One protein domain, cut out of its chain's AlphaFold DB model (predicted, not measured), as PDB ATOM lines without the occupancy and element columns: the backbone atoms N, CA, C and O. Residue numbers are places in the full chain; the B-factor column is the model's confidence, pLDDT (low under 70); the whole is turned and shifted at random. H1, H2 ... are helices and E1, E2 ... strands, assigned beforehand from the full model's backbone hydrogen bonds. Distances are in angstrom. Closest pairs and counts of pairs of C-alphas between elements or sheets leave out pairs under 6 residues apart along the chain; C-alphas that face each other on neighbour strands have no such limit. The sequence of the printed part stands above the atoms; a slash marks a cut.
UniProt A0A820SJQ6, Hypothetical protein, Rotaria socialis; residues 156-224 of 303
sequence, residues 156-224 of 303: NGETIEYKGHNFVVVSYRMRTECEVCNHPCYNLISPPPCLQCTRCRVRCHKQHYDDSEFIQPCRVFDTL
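AT A GLANCE: This is residues 156 to 224 of the 303 residues of the protein "Hypothetical protein" of Rotaria socialis (UniProt A0A820SJQ6). Little regular structure: a small, curled sheet of four short strands, with the one-turn helix H1 beside it and the long loop 171 to 193 packing on E4 with Cys 178. The 69 printed residues hold E1 E2 E3 E4 H1; the sheet, in that order, is antiparallel, a meander, each strand neighbouring the one before. The class is mixed, with 21 residues in named elements; it is compact, radius of gyration of the C-alphas 11.6 A, spans 35 by 25 by 19 A.

IN THESE COORDINATES: Find C-alpha 160 at (-13.142, 10.998, 42.092), where E1 (160 to 162, 6.3 A) begins. Next come E2 (165 to 170, 14.6 A), E3 (194 to 197, 10.0 A), E4 (203 to 205, 7.1 A) and H1 (206 to 210, 6.4 A), ending at (-8.491, 3.257, 48.736).

HOW THE PARTS SIT: Look for three hairpins: E1 and E2 (N 160 and O 167, 2.9 A), E2 and E3 (N 170 and O 194, 2.8 A), E3 and E4 (N 195 and O 204, 2.7 A). E1 and E4 are apart. H1 is on the sheet, over none of its strands, height 7.3 A; its O i to N i+4 pair is within hydrogen-bond range.

THE WHOLE: The C-alphas farthest apart, Ile 189 and Leu 224, are 36.1 A apart. The printed part has no cut; the link E2 to E3 is long. Residues 156 to 158 and 220 to 224 have pLDDT under 70.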
ATOM      1  N   ASN A 156     -24.064  15.889  46.625       43.62
ATOM      2  CA  ASN A 156     -23.125  17.013  46.769       43.62
ATOM      3  C   ASN A 156     -21.710  16.498  47.124       43.62
ATOM      4  O   ASN A 156     -21.013  17.080  47.951       43.62
ATOM      5  N   GLY A 157     -21.347  15.327  46.594       54.06
ATOM      6  CA  GLY A 157     -20.153  14.573  46.963       54.06
ATOM      7  C   GLY A 157     -19.025  14.757  45.954       54.06
ATOM      8  O   GLY A 157     -19.259  14.803  44.748       54.06
ATOM      9  N   GLU A 158     -17.810  14.848  46.479       66.12
ATOM     10  CA  GLU A 158     -16.540  14.890  45.757       66.12
ATOM     11  C   GLU A 158     -16.497  13.855  44.617       66.12
ATOM     12  O   GLU A 158     -16.734  12.662  44.822       66.12
ATOM     13  N   THR A 159     -16.251  14.325  43.390       83.50
ATOM     14  CA  THR A 159     -16.077  13.455  42.219       83.50
ATOM     15  C   THR A 159     -14.639  12.954  42.198       83.50
ATOM     16  O   THR A 159     -13.709  13.752  42.245       83.50
ATOM     17  N   ILE A 160     -14.460  11.637  42.110       88.00
ATOM     18  CA  ILE A 160     -13.142  10.998  42.092       88.00
ATOM     19  C   ILE A 160     -12.780  10.671  40.645       88.00
ATOM     20  O   ILE A 160     -13.438   9.851  39.997       88.00
ATOM     21  N   GLU A 161     -11.721  11.297  40.138       88.94
ATOM     22  CA  GLU A 161     -11.168  10.984  38.822       88.94
ATOM     23  C   GLU A 161     -10.099   9.895  38.934       88.94
ATOM     24  O   GLU A 161      -9.084  10.063  39.608       88.94
ATOM     25  N   TYR A 162     -10.309   8.759  38.266       86.56
ATOM     26  CA  TYR A 162      -9.353   7.649  38.301       86.56
ATOM     27  C   TYR A 162      -9.326   6.881  36.982       86.56
ATOM     28  O   TYR A 162     -10.336   6.321  36.557       86.56
ATOM     29  N   LYS A 163      -8.157   6.833  36.325       83.31
ATOM     30  CA  LYS A 163      -7.930   6.108  35.055       83.31
ATOM     31  C   LYS A 163      -9.036   6.355  34.006       83.31
ATOM     32  O   LYS A 163      -9.504   5.427  33.346       83.31
ATOM     33  N   GLY A 164      -9.478   7.609  33.878       82.38
ATOM     34  CA  GLY A 164     -10.520   8.043  32.935       82.38
ATOM     35  C   GLY A 164     -11.967   7.897  33.426       82.38
ATOM     36  O   GLY A 164     -12.887   8.314  32.721       82.38
ATOM     37  N   HIS A 165     -12.195   7.319  34.610       87.94
ATOM     38  CA  HIS A 165     -13.514   7.287  35.246       87.94
ATOM     39  C   HIS A 165     -13.783   8.567  36.022       87.94
ATOM     40  O   HIS A 165     -12.875   9.106  36.644       87.94
ATOM     41  N   ASN A 166     -15.060   8.948  36.064       89.06
ATOM     42  CA  ASN A 166     -15.584   9.968  36.968       89.06
ATOM     43  C   ASN A 166     -16.498   9.270  37.974       89.06
ATOM     44  O   ASN A 166     -17.682   9.046  37.691       89.06
ATOM     45  N   PHE A 167     -15.927   8.859  39.101       91.94
ATOM     46  CA  PHE A 167     -16.628   8.131  40.147       91.94
ATOM     47  C   PHE A 167     -17.362   9.071  41.096       91.94
ATOM     48  O   PHE A 167     -16.844  10.111  41.499       91.94
ATOM     49  N   VAL A 168     -18.554   8.646  41.497       91.88
ATOM     50  CA  VAL A 168     -19.285   9.200  42.636       91.88
ATOM     51  C   VAL A 168     -19.427   8.122  43.702       91.88
ATOM     52  O   VAL A 168     -19.590   6.942  43.380       91.88
ATOM     53  N   VAL A 169     -19.349   8.517  44.972       90.50
ATOM     54  CA  VAL A 169     -19.580   7.599  46.092       90.50
ATOM     55  C   VAL A 169     -21.084   7.370  46.243       90.50
ATOM     56  O   VAL A 169     -21.851   8.318  46.414       90.50
ATOM     57  N   VAL A 170     -21.502   6.108  46.191       89.44
ATOM     58  CA  VAL A 170     -22.896   5.661  46.269       89.44
ATOM     59  C   VAL A 170     -22.999   4.506  47.262       89.44
ATOM     60  O   VAL A 170     -22.105   3.671  47.364       89.44
ATOM     61  N   SER A 171     -24.113   4.427  47.981       88.75
ATOM     62  CA  SER A 171     -24.422   3.324  48.891       88.75
ATOM     63  C   SER A 171     -25.681   2.603  48.419       88.75
ATOM     64  O   SER A 171     -26.759   3.194  48.389       88.75
ATOM     65  N   TYR A 172     -25.573   1.319  48.077       85.75
ATOM     66  CA  TYR A 172     -26.708   0.547  47.564       85.75
ATOM     67  C   TYR A 172     -27.442  -0.198  48.679       85.75
ATOM     68  O   TYR A 172     -26.867  -1.041  49.367       85.75
ATOM     69  N   ARG A 173     -28.749   0.043  48.804       83.88
ATOM     70  CA  ARG A 173     -29.647  -0.758  49.662       83.88
ATOM     71  C   ARG A 173     -30.314  -1.918  48.927       83.88
ATOM     72  O   ARG A 173     -31.043  -2.697  49.524       83.88
ATOM     73  N   MET A 174     -30.054  -2.054  47.632       81.31
ATOM     74  CA  MET A 174     -30.620  -3.095  46.780       81.31
ATOM     75  C   MET A 174     -29.526  -3.956  46.159       81.31
ATOM     76  O   MET A 174     -28.394  -3.492  46.011       81.31
ATOM     77  N   ARG A 175     -29.878  -5.188  45.768       80.50
ATOM     78  CA  ARG A 175     -28.926  -6.182  45.258       80.50
ATOM     79  C   ARG A 175     -28.080  -5.611  44.114       80.50
ATOM     80  O   ARG A 175     -28.573  -5.391  43.009       80.50
ATOM     81  N   THR A 176     -26.807  -5.394  44.419       81.94
ATOM     82  CA  THR A 176     -25.800  -4.796  43.540       81.94
ATOM     83  C   THR A 176     -24.488  -5.537  43.750       81.94
ATOM     84  O   THR A 176     -24.143  -5.839  44.888       81.94
ATOM     85  N   GLU A 177     -23.765  -5.841  42.681       86.88
ATOM     86  CA  GLU A 177     -22.490  -6.566  42.725       86.88
ATOM     87  C   GLU A 177     -21.342  -5.628  42.335       86.88
ATOM     88  O   GLU A 177     -21.536  -4.678  41.572       86.88
ATOM     89  N   CYS A 178     -20.166  -5.867  42.907       87.88
ATOM     90  CA  CYS A 178     -18.929  -5.174  42.574       87.88
ATOM     91  C   CYS A 178     -18.295  -5.811  41.336       87.88
ATOM     92  O   CYS A 178     -18.088  -7.015  41.306       87.88
ATOM     93  N   GLU A 179     -17.918  -5.014  40.341       86.75
ATOM     94  CA  GLU A 179     -17.332  -5.510  39.086       86.75
ATOM     95  C   GLU A 179     -15.828  -5.828  39.188       86.75
ATOM     96  O   GLU A 179     -15.237  -6.326  38.234       86.75
ATOM     97  N   VAL A 180     -15.195  -5.540  40.332       86.38
ATOM     98  CA  VAL A 180     -13.786  -5.886  40.597       86.38
ATOM     99  C   VAL A 180     -13.681  -7.267  41.243       86.38
ATOM    100  O   VAL A 180     -12.909  -8.098  40.780       86.38
ATOM    101  N   CYS A 181     -14.478  -7.529  42.284       86.38
ATOM    102  CA  CYS A 181     -14.414  -8.774  43.057       86.38
ATOM    103  C   CYS A 181     -15.639  -9.690  42.900       86.38
ATOM    104  O   CYS A 181     -15.673 -10.761  43.496       86.38
ATOM    105  N   ASN A 182     -16.663  -9.287  42.138       85.88
ATOM    106  CA  ASN A 182     -17.937 -10.003  41.966       85.88
ATOM    107  C   ASN A 182     -18.696 -10.297  43.277       85.88
ATOM    108  O   ASN A 182     -19.617 -11.113  43.303       85.88
ATOM    109  N   HIS A 183     -18.352  -9.613  44.373       85.56
ATOM    110  CA  HIS A 183     -19.067  -9.716  45.642       85.56
ATOM    111  C   HIS A 183     -20.188  -8.674  45.764       85.56
ATOM    112  O   HIS A 183     -20.130  -7.612  45.137       85.56
ATOM    113  N   PRO A 184     -21.203  -8.927  46.612       85.50
ATOM    114  CA  PRO A 184     -22.234  -7.947  46.933       85.50
ATOM    115  C   PRO A 184     -21.664  -6.579  47.360       85.50
ATOM    116  O   PRO A 184     -20.943  -6.461  48.349       85.50
ATOM    117  N   CYS A 185     -22.037  -5.521  46.640       86.25
ATOM    118  CA  CYS A 185     -21.792  -4.112  46.978       86.25
ATOM    119  C   CYS A 185     -23.069  -3.475  47.547       86.25
ATOM    120  O   CYS A 185     -23.457  -2.385  47.144       86.25
ATOM    121  N   TYR A 186     -23.795  -4.177  48.422       87.25
ATOM    122  CA  TYR A 186     -25.039  -3.669  49.006       87.25
ATOM    123  C   TYR A 186     -25.280  -4.211  50.414       87.25
ATOM    124  O   TYR A 186     -24.817  -5.296  50.760       87.25
ATOM    125  N   ASN A 187     -26.044  -3.470  51.216       87.81
ATOM    126  CA  ASN A 187     -26.591  -3.940  52.491       87.81
ATOM    127  C   ASN A 187     -27.867  -3.143  52.812       87.81
ATOM    128  O   ASN A 187     -27.952  -1.952  52.517       87.81
ATOM    129  N   LEU A 188     -28.872  -3.795  53.399       83.62
ATOM    130  CA  LEU A 188     -30.165  -3.171  53.704       83.62
ATOM    131  C   LEU A 188     -30.082  -2.160  54.859       83.62
ATOM    132  O   LEU A 188     -30.773  -1.144  54.833       83.62
ATOM    133  N   ILE A 189     -29.241  -2.435  55.860       84.75
ATOM    134  CA  ILE A 189     -29.158  -1.658  57.106       84.75
ATOM    135  C   ILE A 189     -27.977  -0.690  57.048       84.75
ATOM    136  O   ILE A 189     -28.135   0.504  57.293       84.75
ATOM    137  N   SER A 190     -26.798  -1.198  56.686       84.25
ATOM    138  CA  SER A 190     -25.555  -0.421  56.639       84.25
ATOM    139  C   SER A 190     -24.833  -0.671  55.312       84.25
ATOM    140  O   SER A 190     -23.924  -1.501  55.250       84.25
ATOM    141  N   PRO A 191     -25.308  -0.057  54.209       84.12
ATOM    142  CA  PRO A 191     -24.717  -0.241  52.886       84.12
ATOM    143  C   PRO A 191     -23.254   0.219  52.873       84.12
ATOM    144  O   PRO A 191     -22.981   1.346  53.293       84.12
ATOM    145  N   PRO A 192     -22.318  -0.618  52.384       86.12
ATOM    146  CA  PRO A 192     -20.929  -0.205  52.253       86.12
ATOM    147  C   PRO A 192     -20.808   0.959  51.252       86.12
ATOM    148  O   PRO A 192     -21.654   1.099  50.360       86.12
ATOM    149  N   PRO A 193     -19.768   1.802  51.368       90.38
ATOM    150  CA  PRO A 193     -19.472   2.804  50.355       90.38
ATOM    151  C   PRO A 193     -18.979   2.120  49.072       90.38
ATOM    152  O   PRO A 193     -17.985   1.390  49.072       90.38
ATOM    153  N   CYS A 194     -19.667   2.376  47.967       93.12
ATOM    154  CA  CYS A 194     -19.304   1.931  46.627       93.12
ATOM    155  C   CYS A 194     -18.980   3.155  45.755       93.12
ATOM    156  O   CYS A 194     -19.422   4.267  46.029       93.12
ATOM    157  N   LEU A 195     -18.203   2.964  44.700       92.38
ATOM    158  CA  LEU A 195     -17.971   3.932  43.641       92.38
ATOM    159  C   LEU A 195     -18.791   3.529  42.421       92.38
ATOM    160  O   LEU A 195     -18.760   2.371  42.008       92.38
ATOM    161  N   GLN A 196     -19.493   4.492  41.830       91.50
ATOM    162  CA  GLN A 196     -20.181   4.321  40.557       91.50
ATOM    163  C   GLN A 196     -19.637   5.314  39.542       91.50
ATOM    164  O   GLN A 196     -19.663   6.522  39.773       91.50
ATOM    165  N   CYS A 197     -19.149   4.825  38.403       88.25
ATOM    166  CA  CYS A 197     -18.722   5.725  37.339       88.25
ATOM    167  C   CYS A 197     -19.947   6.368  36.691       88.25
ATOM    168  O   CYS A 197     -20.839   5.682  36.191       88.25
ATOM    169  N   THR A 198     -19.971   7.693  36.636       83.62
ATOM    170  CA  THR A 198     -21.040   8.459  35.978       83.62
ATOM    171  C   THR A 198     -21.082   8.224  34.465       83.62
ATOM    172  O   THR A 198     -22.150   8.333  33.861       83.62
ATOM    173  N   ARG A 199     -19.942   7.840  33.865       77.38
ATOM    174  CA  ARG A 199     -19.787   7.594  32.424       77.38
ATOM    175  C   ARG A 199     -20.190   6.174  32.029       77.38
ATOM    176  O   ARG A 199     -21.189   5.987  31.347       77.38
ATOM    177  N   CYS A 200     -19.440   5.164  32.472       75.50
ATOM    178  CA  CYS A 200     -19.652   3.773  32.051       75.50
ATOM    179  C   CYS A 200     -20.525   2.949  33.009       75.50
ATOM    180  O   CYS A 200     -20.758   1.773  32.748       75.50
ATOM    181  N   ARG A 201     -20.993   3.542  34.118       84.88
ATOM    182  CA  ARG A 201     -21.844   2.902  35.140       84.88
ATOM    183  C   ARG A 201     -21.234   1.679  35.841       84.88
ATOM    184  O   ARG A 201     -21.966   1.018  36.573       84.88
ATOM    185  N   VAL A 202     -19.925   1.435  35.691       85.62
ATOM    186  CA  VAL A 202     -19.201   0.414  36.469       85.62
ATOM    187  C   VAL A 202     -19.335   0.722  37.955       85.62
ATOM    188  O   VAL A 202     -19.266   1.891  38.357       85.62
ATOM    189  N   ARG A 203     -19.545  -0.324  38.753       89.94
ATOM    190  CA  ARG A 203     -19.674  -0.239  40.209       89.94
ATOM    191  C   ARG A 203     -18.591  -1.061  40.884       89.94
ATOM    192  O   ARG A 203     -18.378  -2.213  40.519       89.94
ATOM    193  N   CYS A 204     -17.943  -0.500  41.892       92.12
ATOM    194  CA  CYS A 204     -16.991  -1.228  42.725       92.12
ATOM    195  C   CYS A 204     -17.042  -0.741  44.174       92.12
ATOM    196  O   CYS A 204     -17.549   0.343  44.439       92.12
ATOM    197  N   HIS A 205     -16.556  -1.518  45.142       93.25
ATOM    198  CA  HIS A 205     -16.392  -1.014  46.511       93.25
ATOM    199  C   HIS A 205     -15.389   0.146  46.536       93.25
ATOM    200  O   HIS A 205     -14.377   0.099  45.836       93.25
ATOM    201  N   LYS A 206     -15.620   1.162  47.383       92.69
ATOM    202  CA  LYS A 206     -14.659   2.266  47.579       92.69
ATOM    203  C   LYS A 206     -13.299   1.758  48.067       92.69
ATOM    204  O   LYS A 206     -12.274   2.310  47.686       92.69
ATOM    205  N   GLN A 207     -13.300   0.656  48.813       91.94
ATOM    206  CA  GLN A 207     -12.091  -0.008  49.283       91.94
ATOM    207  C   GLN A 207     -11.121  -0.367  48.144       91.94
ATOM    208  O   GLN A 207      -9.931  -0.137  48.291       91.94
ATOM    209  N   HIS A 208     -11.602  -0.812  46.977       91.81
ATOM    210  CA  HIS A 208     -10.718  -1.114  45.842       91.81
ATOM    211  C   HIS A 208      -9.930   0.112  45.357       91.81
ATOM    212  O   HIS A 208      -8.823  -0.022  44.845       91.81
ATOM    213  N   TYR A 209     -10.497   1.312  45.496       90.31
ATOM    214  CA  TYR A 209      -9.797   2.556  45.184       90.31
ATOM    215  C   TYR A 209      -8.837   2.954  46.309       90.31
ATOM    216  O   TYR A 209      -7.688   3.287  46.028       90.31
ATOM    217  N   ASP A 210      -9.292   2.885  47.563       89.44
ATOM    218  CA  ASP A 210      -8.491   3.257  48.736       89.44
ATOM    219  C   ASP A 210      -7.238   2.366  48.870       89.44
ATOM    220  O   ASP A 210      -6.136   2.872  49.085       89.44
ATOM    221  N   ASP A 211      -7.383   1.061  48.623       90.38
ATOM    222  CA  ASP A 211      -6.304   0.064  48.655       90.38
ATOM    223  C   ASP A 211      -5.460   0.068  47.360       90.38
ATOM    224  O   ASP A 211      -4.549  -0.745  47.191       90.38
ATOM    225  N   SER A 212      -5.729   1.000  46.432       85.81
ATOM    226  CA  SER A 212      -5.056   1.118  45.128       85.81
ATOM    227  C   SER A 212      -5.055  -0.180  44.311       85.81
ATOM    228  O   SER A 212      -4.142  -0.437  43.517       85.81
ATOM    229  N   GLU A 213      -6.098  -0.994  44.475       88.12
ATOM    230  CA  GLU A 213      -6.276  -2.216  43.709       88.12
ATOM    231  C   GLU A 213      -6.521  -1.915  42.224       88.12
ATOM    232  O   GLU A 213      -6.808  -0.791  41.786       88.12
ATOM    233  N   PHE A 214      -6.390  -2.948  41.394       82.25
ATOM    234  CA  PHE A 214      -6.535  -2.785  39.959       82.25
ATOM    235  C   PHE A 214      -8.001  -2.577  39.553       82.25
ATOM    236  O   PHE A 214      -8.736  -3.523  39.282       82.25
ATOM    237  N   ILE A 215      -8.406  -1.315  39.414       85.38
ATOM    238  CA  ILE A 215      -9.647  -0.937  38.728       85.38
ATOM    239  C   ILE A 215      -9.331  -0.697  37.245       85.38
ATOM    240  O   ILE A 215      -8.386   0.025  36.897       85.38
ATOM    241  N   GLN A 216     -10.122  -1.316  36.366       78.38
ATOM    242  CA  GLN A 216      -9.984  -1.183  34.913       78.38
ATOM    243  C   GLN A 216     -10.124   0.281  34.476       78.38
ATOM    244  O   GLN A 216     -11.017   0.952  34.989       78.38
ATOM    245  N   PRO A 217      -9.327   0.780  33.511       82.94
ATOM    246  CA  PRO A 217      -9.532   2.109  32.940       82.94
ATOM    247  C   PRO A 217     -10.922   2.276  32.321       82.94
ATOM    248  O   PRO A 217     -11.526   1.313  31.836       82.94
ATOM    249  N   CYS A 218     -11.429   3.506  32.310       82.31
ATOM    250  CA  CYS A 218     -12.708   3.789  31.678       82.31
ATOM    251  C   CYS A 218     -12.587   3.617  30.168       82.31
ATOM    252  O   CYS A 218     -11.727   4.218  29.532       82.31
ATOM    253  N   ARG A 219     -13.479   2.813  29.592       72.81
ATOM    254  CA  ARG A 219     -13.584   2.652  28.134       72.81
ATOM    255  C   ARG A 219     -14.446   3.735  27.491       72.81
ATOM    256  O   ARG A 219     -14.477   3.843  26.273       72.81
ATOM    257  N   VAL A 220     -15.139   4.524  28.312       68.31
ATOM    258  CA  VAL A 220     -16.035   5.597  27.887       68.31
ATOM    259  C   VAL A 220     -15.317   6.930  28.068       68.31
ATOM    260  O   VAL A 220     -15.311   7.503  29.158       68.31
ATOM    261  N   PHE A 221     -14.699   7.413  26.990       64.00
ATOM    262  CA  PHE A 221     -14.022   8.713  26.964       64.00
ATOM    263  C   PHE A 221     -14.994   9.877  26.712       64.00
ATOM    264  O   PHE A 221     -14.759  10.973  27.213       64.00
ATOM    265  N   ASP A 222     -16.107   9.627  26.010       63.22
ATOM    266  CA  ASP A 222     -17.155  10.611  25.722       63.22
ATOM    267  C   ASP A 222     -18.544  10.033  26.049       63.22
ATOM    268  O   ASP A 222     -18.930   8.967  25.567       63.22
ATOM    269  N   THR A 223     -19.303  10.721  26.903       59.72
ATOM    270  CA  THR A 223     -20.642  10.291  27.335       59.72
ATOM    271  C   THR A 223     -21.707  10.503  26.264       59.72
ATOM    272  O   THR A 223     -22.759   9.867  26.333       59.72
ATOM    273  N   LEU A 224     -21.456  11.357  25.267       62.47
ATOM    274  CA  LEU A 224     -22.427  11.665  24.214       62.47
ATOM    275  C   LEU A 224     -22.642  10.502  23.243       62.47
ATOM    276  O   LEU A 224     -23.678  10.433  22.580       62.47
TER     277      LEU A 224